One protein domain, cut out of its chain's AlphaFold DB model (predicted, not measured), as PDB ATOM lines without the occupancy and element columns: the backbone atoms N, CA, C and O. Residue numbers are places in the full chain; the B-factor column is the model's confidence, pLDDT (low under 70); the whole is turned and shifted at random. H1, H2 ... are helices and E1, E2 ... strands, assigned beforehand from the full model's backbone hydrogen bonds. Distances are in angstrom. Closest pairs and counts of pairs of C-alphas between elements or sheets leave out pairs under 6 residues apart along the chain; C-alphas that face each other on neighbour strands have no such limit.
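What this domain is: This is residues 533 to 580 of the 586 residues of the protein "Hypothetical protein" of Rotaria sp. Silwood2 (UniProt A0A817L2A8). A long hairpin of two strands, E1 and E2, makes an arm that leads away from a small, loose head of two helices, H1 and H2, set crosswise to each other. The start of H1 lies near the hairpin's open end, while the hairpin's turn, residues 569 to 572, is at the far end of the arm. The printed part has 48 residues, with two named helices followed by two named strands in the order H1, H2, E1, E2; the strands are antiparallel and the class is mixed, helices and strands. The whole is loose, with a radius of gyration of the C-alphas of 12.6 A, and elongated, spanning 36 by 22 by 15 A.

How they stand to each other: H1, residues 533 to 544, and H2, residues 548 to 553, are close but not clearly touching. Their closest C-alphas, those of Asn 541 and Val 551, are 7.4 A apart, and their lines stand about perpendicular, at 90 degrees. In both helices every O i to N i+4 pair is within hydrogen-bond range. The closest C-alphas of H1 and E1, residues 562 to 568, are those of Ser 533 and Val 562, 6.7 A apart. E1 and E2, residues 573 to 579, form a hairpin of antiparallel neighbours, with 153 degrees between their directions. N 562 and O 579, at 2.9 A, and N 575 and O 566, at 2.8 A, are within hydrogen-bond range. E2 is apart from H1 and from H2.

Where its parts are: H1 begins at C-alpha 533 (-30.627, 33.200, -0.762) and measures 16.9 A from first to last C-alpha; H2 measures 8.8 A. E1 measures 18.2 A from C-alpha 562 (-26.182, 38.067, -2.161). E2 measures 18.9 A and ends at C-alpha 579 (-21.126, 38.530, -0.718).

The domain as a whole: The two C-alphas farthest apart, those of Leu 543 and Asn 571, are 36.0 A apart. The printed part has no cut. The links H1 to H2 and E1 to E2 are tight, and H2 to E1 is short. The mean pLDDT of the printed part is 79.2; residues 569 to 570 and residue 572 are under 70.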
ATOM      1  N   SER A 533     -32.028  33.436  -0.380       84.44
ATOM      2  CA  SER A 533     -30.627  33.200  -0.762       84.44
ATOM      3  C   SER A 533     -29.683  33.302   0.442       84.44
ATOM      4  O   SER A 533     -28.783  32.483   0.596       84.44
ATOM      5  N   THR A 534     -29.946  34.248   1.349       84.31
ATOM      6  CA  THR A 534     -29.215  34.387   2.617       84.31
ATOM      7  C   THR A 534     -29.384  33.149   3.495       84.31
ATOM      8  O   THR A 534     -28.404  32.662   4.049       84.31
ATOM      9  N   PHE A 535     -30.600  32.603   3.584       85.31
ATOM     10  CA  PHE A 535     -30.872  31.371   4.326       85.31
ATOM     11  C   PHE A 535     -30.128  30.163   3.745       85.31
ATOM     12  O   PHE A 535     -29.539  29.402   4.502       85.31
ATOM     13  N   ILE A 536     -30.113  30.002   2.417       87.12
ATOM     14  CA  ILE A 536     -29.395  28.902   1.750       87.12
ATOM     15  C   ILE A 536     -27.891  28.975   2.049       87.12
ATOM     16  O   ILE A 536     -27.300  27.975   2.449       87.12
ATOM     17  N   ASN A 537     -27.287  30.161   1.923       85.31
ATOM     18  CA  ASN A 537     -25.876  30.354   2.260       85.31
ATOM     19  C   ASN A 537     -25.608  30.083   3.747       85.31
ATOM     20  O   ASN A 537     -24.639  29.407   4.081       85.31
ATOM     21  N   ALA A 538     -26.469  30.563   4.648       86.06
ATOM     22  CA  ALA A 538     -26.322  30.307   6.078       86.06
ATOM     23  C   ALA A 538     -26.397  28.806   6.389       86.06
ATOM     24  O   ALA A 538     -25.536  28.291   7.094       86.06
ATOM     25  N   LEU A 539     -27.376  28.095   5.821       88.06
ATOM     26  CA  LEU A 539     -27.540  26.653   5.997       88.06
ATOM     27  C   LEU A 539     -26.296  25.880   5.544       88.06
ATOM     28  O   LEU A 539     -25.842  24.995   6.260       88.06
ATOM     29  N   ALA A 540     -25.709  26.245   4.400       86.56
ATOM     30  CA  ALA A 540     -24.470  25.635   3.921       86.56
ATOM     31  C   ALA A 540     -23.306  25.825   4.907       86.56
ATOM     32  O   ALA A 540     -22.565  24.883   5.171       86.56
ATOM     33  N   ASN A 541     -23.178  27.015   5.501       85.88
ATOM     34  CA  ASN A 541     -22.146  27.280   6.504       85.88
ATOM     35  C   ASN A 541     -22.407  26.536   7.822       85.88
ATOM     36  O   ASN A 541     -21.470  26.000   8.397       85.88
ATOM     37  N   TYR A 542     -23.661  26.431   8.269       85.88
ATOM     38  CA  TYR A 542     -24.017  25.648   9.462       85.88
ATOM     39  C   TYR A 542     -23.739  24.151   9.312       85.88
ATOM     40  O   TYR A 542     -23.530  23.470  10.308       85.88
ATOM     41  N   LEU A 543     -23.779  23.632   8.084       83.75
ATOM     42  CA  LEU A 543     -23.446  22.237   7.803       83.75
ATOM     43  C   LEU A 543     -21.936  22.007   7.658       83.75
ATOM     44  O   LEU A 543     -21.482  20.886   7.860       83.75
ATOM     45  N   ALA A 544     -21.176  23.035   7.277       81.38
ATOM     46  CA  ALA A 544     -19.749  22.920   6.985       81.38
ATOM     47  C   ALA A 544     -18.832  23.291   8.160       81.38
ATOM     48  O   ALA A 544     -17.679  22.861   8.173       81.38
ATOM     49  N   PHE A 545     -19.313  24.088   9.117       84.75
ATOM     50  CA  PHE A 545     -18.516  24.587  10.235       84.75
ATOM     51  C   PHE A 545     -19.186  24.284  11.575       84.75
ATOM     52  O   PHE A 545     -20.383  24.513  11.746       84.75
ATOM     53  N   ASP A 546     -18.390  23.835  12.546       82.81
ATOM     54  CA  ASP A 546     -18.886  23.420  13.863       82.81
ATOM     55  C   ASP A 546     -19.119  24.607  14.812       82.81
ATOM     56  O   ASP A 546     -19.817  24.479  15.820       82.81
ATOM     57  N   SER A 547     -18.531  25.774  14.518       81.81
ATOM     58  CA  SER A 547     -18.687  26.978  15.338       81.81
ATOM     59  C   SER A 547     -18.621  28.275  14.531       81.81
ATOM     60  O   SER A 547     -18.062  28.337  13.435       81.81
ATOM     61  N   LEU A 548     -19.174  29.347  15.105       75.69
ATOM     62  CA  LEU A 548     -19.124  30.681  14.507       75.69
ATOM     63  C   LEU A 548     -17.685  31.217  14.443       75.69
ATOM     64  O   LEU A 548     -17.335  31.884  13.471       75.69
ATOM     65  N   GLU A 549     -16.838  30.903  15.431       79.81
ATOM     66  CA  GLU A 549     -15.426  31.304  15.412       79.81
ATOM     67  C   GLU A 549     -14.683  30.673  14.227       79.81
ATOM     68  O   GLU A 549     -13.881  31.343  13.577       79.81
ATOM     69  N   GLN A 550     -14.986  29.415  13.884       77.75
ATOM     70  CA  GLN A 550     -14.412  28.772  12.698       77.75
ATOM     71  C   GLN A 550     -14.850  29.456  11.400       77.75
ATOM     72  O   GLN A 550     -14.031  29.615  10.497       77.75
ATOM     73  N   VAL A 551     -16.109  29.894  11.304       77.12
ATOM     74  CA  VAL A 551     -16.613  30.638  10.136       77.12
ATOM     75  C   VAL A 551     -15.932  32.000  10.012       77.12
ATOM     76  O   VAL A 551     -15.664  32.437   8.903       77.12
ATOM     77  N   GLN A 552     -15.640  32.678  11.124       73.25
ATOM     78  CA  GLN A 552     -14.975  33.988  11.115       73.25
ATOM     79  C   GLN A 552     -13.495  33.911  10.724       73.25
ATOM     80  O   GLN A 552     -12.960  34.863  10.158       73.25
ATOM     81  N   LEU A 553     -12.835  32.793  11.039       78.44
ATOM     82  CA  LEU A 553     -11.435  32.546  10.687       78.44
ATOM     83  C   LEU A 553     -11.261  32.043   9.244       78.44
ATOM     84  O   LEU A 553     -10.171  32.164   8.689       78.44
ATOM     85  N   ASN A 554     -12.318  31.498   8.639       76.06
ATOM     86  CA  ASN A 554     -12.328  30.984   7.269       76.06
ATOM     87  C   ASN A 554     -13.166  31.873   6.338       76.06
ATOM     88  O   ASN A 554     -13.866  32.782   6.773       76.06
ATOM     89  N   GLN A 555     -13.108  31.626   5.027       77.00
ATOM     90  CA  GLN A 555     -14.061  32.253   4.110       77.00
ATOM     91  C   GLN A 555     -15.396  31.490   4.155       77.00
ATOM     92  O   GLN A 555     -15.394  30.275   3.950       77.00
ATOM     93  N   PRO A 556     -16.533  32.166   4.407       79.38
ATOM     94  CA  PRO A 556     -17.837  31.516   4.404       79.38
ATOM     95  C   PRO A 556     -18.181  30.958   3.020       79.38
ATOM     96  O   PRO A 556     -17.907  31.582   1.995       79.38
ATOM     97  N   ILE A 557     -18.842  29.804   2.989       83.62
ATOM     98  CA  ILE A 557     -19.312  29.171   1.755       83.62
ATOM     99  C   ILE A 557     -20.474  29.990   1.189       83.62
ATOM    100  O   ILE A 557     -21.482  30.206   1.865       83.62
ATOM    101  N   VAL A 558     -20.355  30.428  -0.064       84.62
ATOM    102  CA  VAL A 558     -21.400  31.182  -0.768       84.62
ATOM    103  C   VAL A 558     -21.883  30.358  -1.946       84.62
ATOM    104  O   VAL A 558     -21.163  30.187  -2.923       84.62
ATOM    105  N   LEU A 559     -23.103  29.840  -1.850       84.25
ATOM    106  CA  LEU A 559     -23.733  29.075  -2.927       84.25
ATOM    107  C   LEU A 559     -24.479  29.987  -3.904       84.25
ATOM    108  O   LEU A 559     -24.580  29.682  -5.087       84.25
ATOM    109  N   ILE A 560     -25.027  31.095  -3.403       83.88
ATOM    110  CA  ILE A 560     -25.792  32.066  -4.187       83.88
ATOM    111  C   ILE A 560     -25.274  33.467  -3.844       83.88
ATOM    112  O   ILE A 560     -25.347  33.840  -2.671       83.88
ATOM    113  N   PRO A 561     -24.793  34.269  -4.810       85.94
ATOM    114  CA  PRO A 561     -24.385  35.643  -4.538       85.94
ATOM    115  C   PRO A 561     -25.522  36.451  -3.906       85.94
ATOM    116  O   PRO A 561     -26.678  36.381  -4.335       85.94
ATOM    117  N   VAL A 562     -25.209  37.222  -2.865       80.12
ATOM    118  CA  VAL A 562     -26.182  38.067  -2.161       80.12
ATOM    119  C   VAL A 562     -25.691  39.503  -2.061       80.12
ATOM    120  O   VAL A 562     -24.509  39.774  -1.868       80.12
ATOM    121  N   SER A 563     -26.631  40.438  -2.167       79.50
ATOM    122  CA  SER A 563     -26.405  41.864  -1.951       79.50
ATOM    123  C   SER A 563     -27.546  42.401  -1.102       79.50
ATOM    124  O   SER A 563     -28.710  42.250  -1.473       79.50
ATOM    125  N   PHE A 564     -27.234  43.022   0.028       75.38
ATOM    126  CA  PHE A 564     -28.234  43.632   0.902       75.38
ATOM    127  C   PHE A 564     -27.702  44.918   1.526       75.38
ATOM    128  O   PHE A 564     -26.496  45.109   1.673       75.38
ATOM    129  N   ILE A 565     -28.619  45.822   1.858       75.94
ATOM    130  CA  ILE A 565     -28.295  47.086   2.515       75.94
ATOM    131  C   ILE A 565     -28.283  46.832   4.020       75.94
ATOM    132  O   ILE A 565     -29.240  46.289   4.570       75.94
ATOM    133  N   MET A 566     -27.189  47.202   4.673       74.25
ATOM    134  CA  MET A 566     -27.026  47.159   6.117       74.25
ATOM    135  C   MET A 566     -26.807  48.575   6.626       74.25
ATOM    136  O   MET A 566     -25.979  49.308   6.094       74.25
ATOM    137  N   THR A 567     -27.538  48.946   7.667       75.38
ATOM    138  CA  THR A 567     -27.393  50.241   8.325       75.38
ATOM    139  C   THR A 567     -26.453  50.094   9.519       75.38
ATOM    140  O   THR A 567     -26.649  49.198  10.340       75.38
ATOM    141  N   THR A 568     -25.414  50.926   9.615       73.94
ATOM    142  CA  THR A 568     -24.391  50.822  10.674       73.94
ATOM    143  C   THR A 568     -24.199  52.128  11.433       73.94
ATOM    144  O   THR A 568     -24.193  53.195  10.826       73.94
ATOM    145  N   GLY A 569     -23.955  52.019  12.742       69.56
ATOM    146  CA  GLY A 569     -23.693  53.157  13.627       69.56
ATOM    147  C   GLY A 569     -24.947  53.949  14.010       69.56
ATOM    148  O   GLY A 569     -26.026  53.749  13.454       69.56
ATOM    149  N   ASP A 570     -24.783  54.875  14.954       66.50
ATOM    150  CA  ASP A 570     -25.881  55.679  15.515       66.50
ATOM    151  C   ASP A 570     -26.471  56.692  14.510       66.50
ATOM    152  O   ASP A 570     -27.571  57.203  14.710       66.50
ATOM    153  N   ASN A 571     -25.766  56.946  13.400       72.19
ATOM    154  CA  ASN A 571     -26.171  57.874  12.338       72.19
ATOM    155  C   ASN A 571     -26.964  57.216  11.198       72.19
ATOM    156  O   ASN A 571     -27.320  57.896  10.240       72.19
ATOM    157  N   PHE A 572     -27.251  55.914  11.293       68.69
ATOM    158  CA  PHE A 572     -27.964  55.161  10.259       68.69
ATOM    159  C   PHE A 572     -27.290  55.201   8.872       68.69
ATOM    160  O   PHE A 572     -27.968  55.264   7.847       68.69
ATOM    161  N   ASP A 573     -25.961  55.099   8.819       73.25
ATOM    162  CA  ASP A 573     -25.251  55.055   7.541       73.25
ATOM    163  C   ASP A 573     -25.574  53.753   6.792       73.25
ATOM    164  O   ASP A 573     -25.289  52.652   7.276       73.25
ATOM    165  N   GLU A 574     -26.155  53.870   5.598       78.44
ATOM    166  CA  GLU A 574     -26.462  52.733   4.733       78.44
ATOM    167  C   GLU A 574     -25.211  52.252   3.986       78.44
ATOM    168  O   GLU A 574     -24.528  53.011   3.296       78.44
ATOM    169  N   ARG A 575     -24.921  50.953   4.083       73.56
ATOM    170  CA  ARG A 575     -23.858  50.283   3.330       73.56
ATOM    171  C   ARG A 575     -24.426  49.107   2.559       73.56
ATOM    172  O   ARG A 575     -25.133  48.271   3.113       73.56
ATOM    173  N   ILE A 576     -24.073  49.005   1.282       74.69
ATOM    174  CA  ILE A 576     -24.378  47.816   0.485       74.69
ATOM    175  C   ILE A 576     -23.320  46.762   0.805       74.69
ATOM    176  O   ILE A 576     -22.154  46.914   0.443       74.69
ATOM    177  N   VAL A 577     -23.734  45.689   1.471       76.12
ATOM    178  CA  VAL A 577     -22.911  44.503   1.699       76.12
ATOM    179  C   VAL A 577     -23.145  43.545   0.539       76.12
ATOM    180  O   VAL A 577     -24.280  43.146   0.274       76.12
ATOM    181  N   LYS A 578     -22.067  43.189  -0.162       78.00
ATOM    182  CA  LYS A 578     -22.065  42.183  -1.229       78.00
ATOM    183  C   LYS A 578     -21.258  40.975  -0.781       78.00
ATOM    184  O   LYS A 578     -20.215  41.137  -0.154       78.00
ATOM    185  N   PHE A 579     -21.752  39.786  -1.099       74.81
ATOM    186  CA  PHE A 579     -21.126  38.530  -0.718       74.81
ATOM    187  C   PHE A 579     -21.246  37.516  -1.864       74.81
ATOM    188  O   PHE A 579     -22.360  37.203  -2.288       74.81
ATOM    189  N   GLY A 580     -20.104  37.020  -2.353       72.69
ATOM    190  CA  GLY A 580     -19.989  36.216  -3.579       72.69
ATOM    191  C   GLY A 580     -19.848  37.061  -4.853       72.69
ATOM    192  O   GLY A 580     -20.383  38.169  -4.932       72.69
TER     193      GLY A 580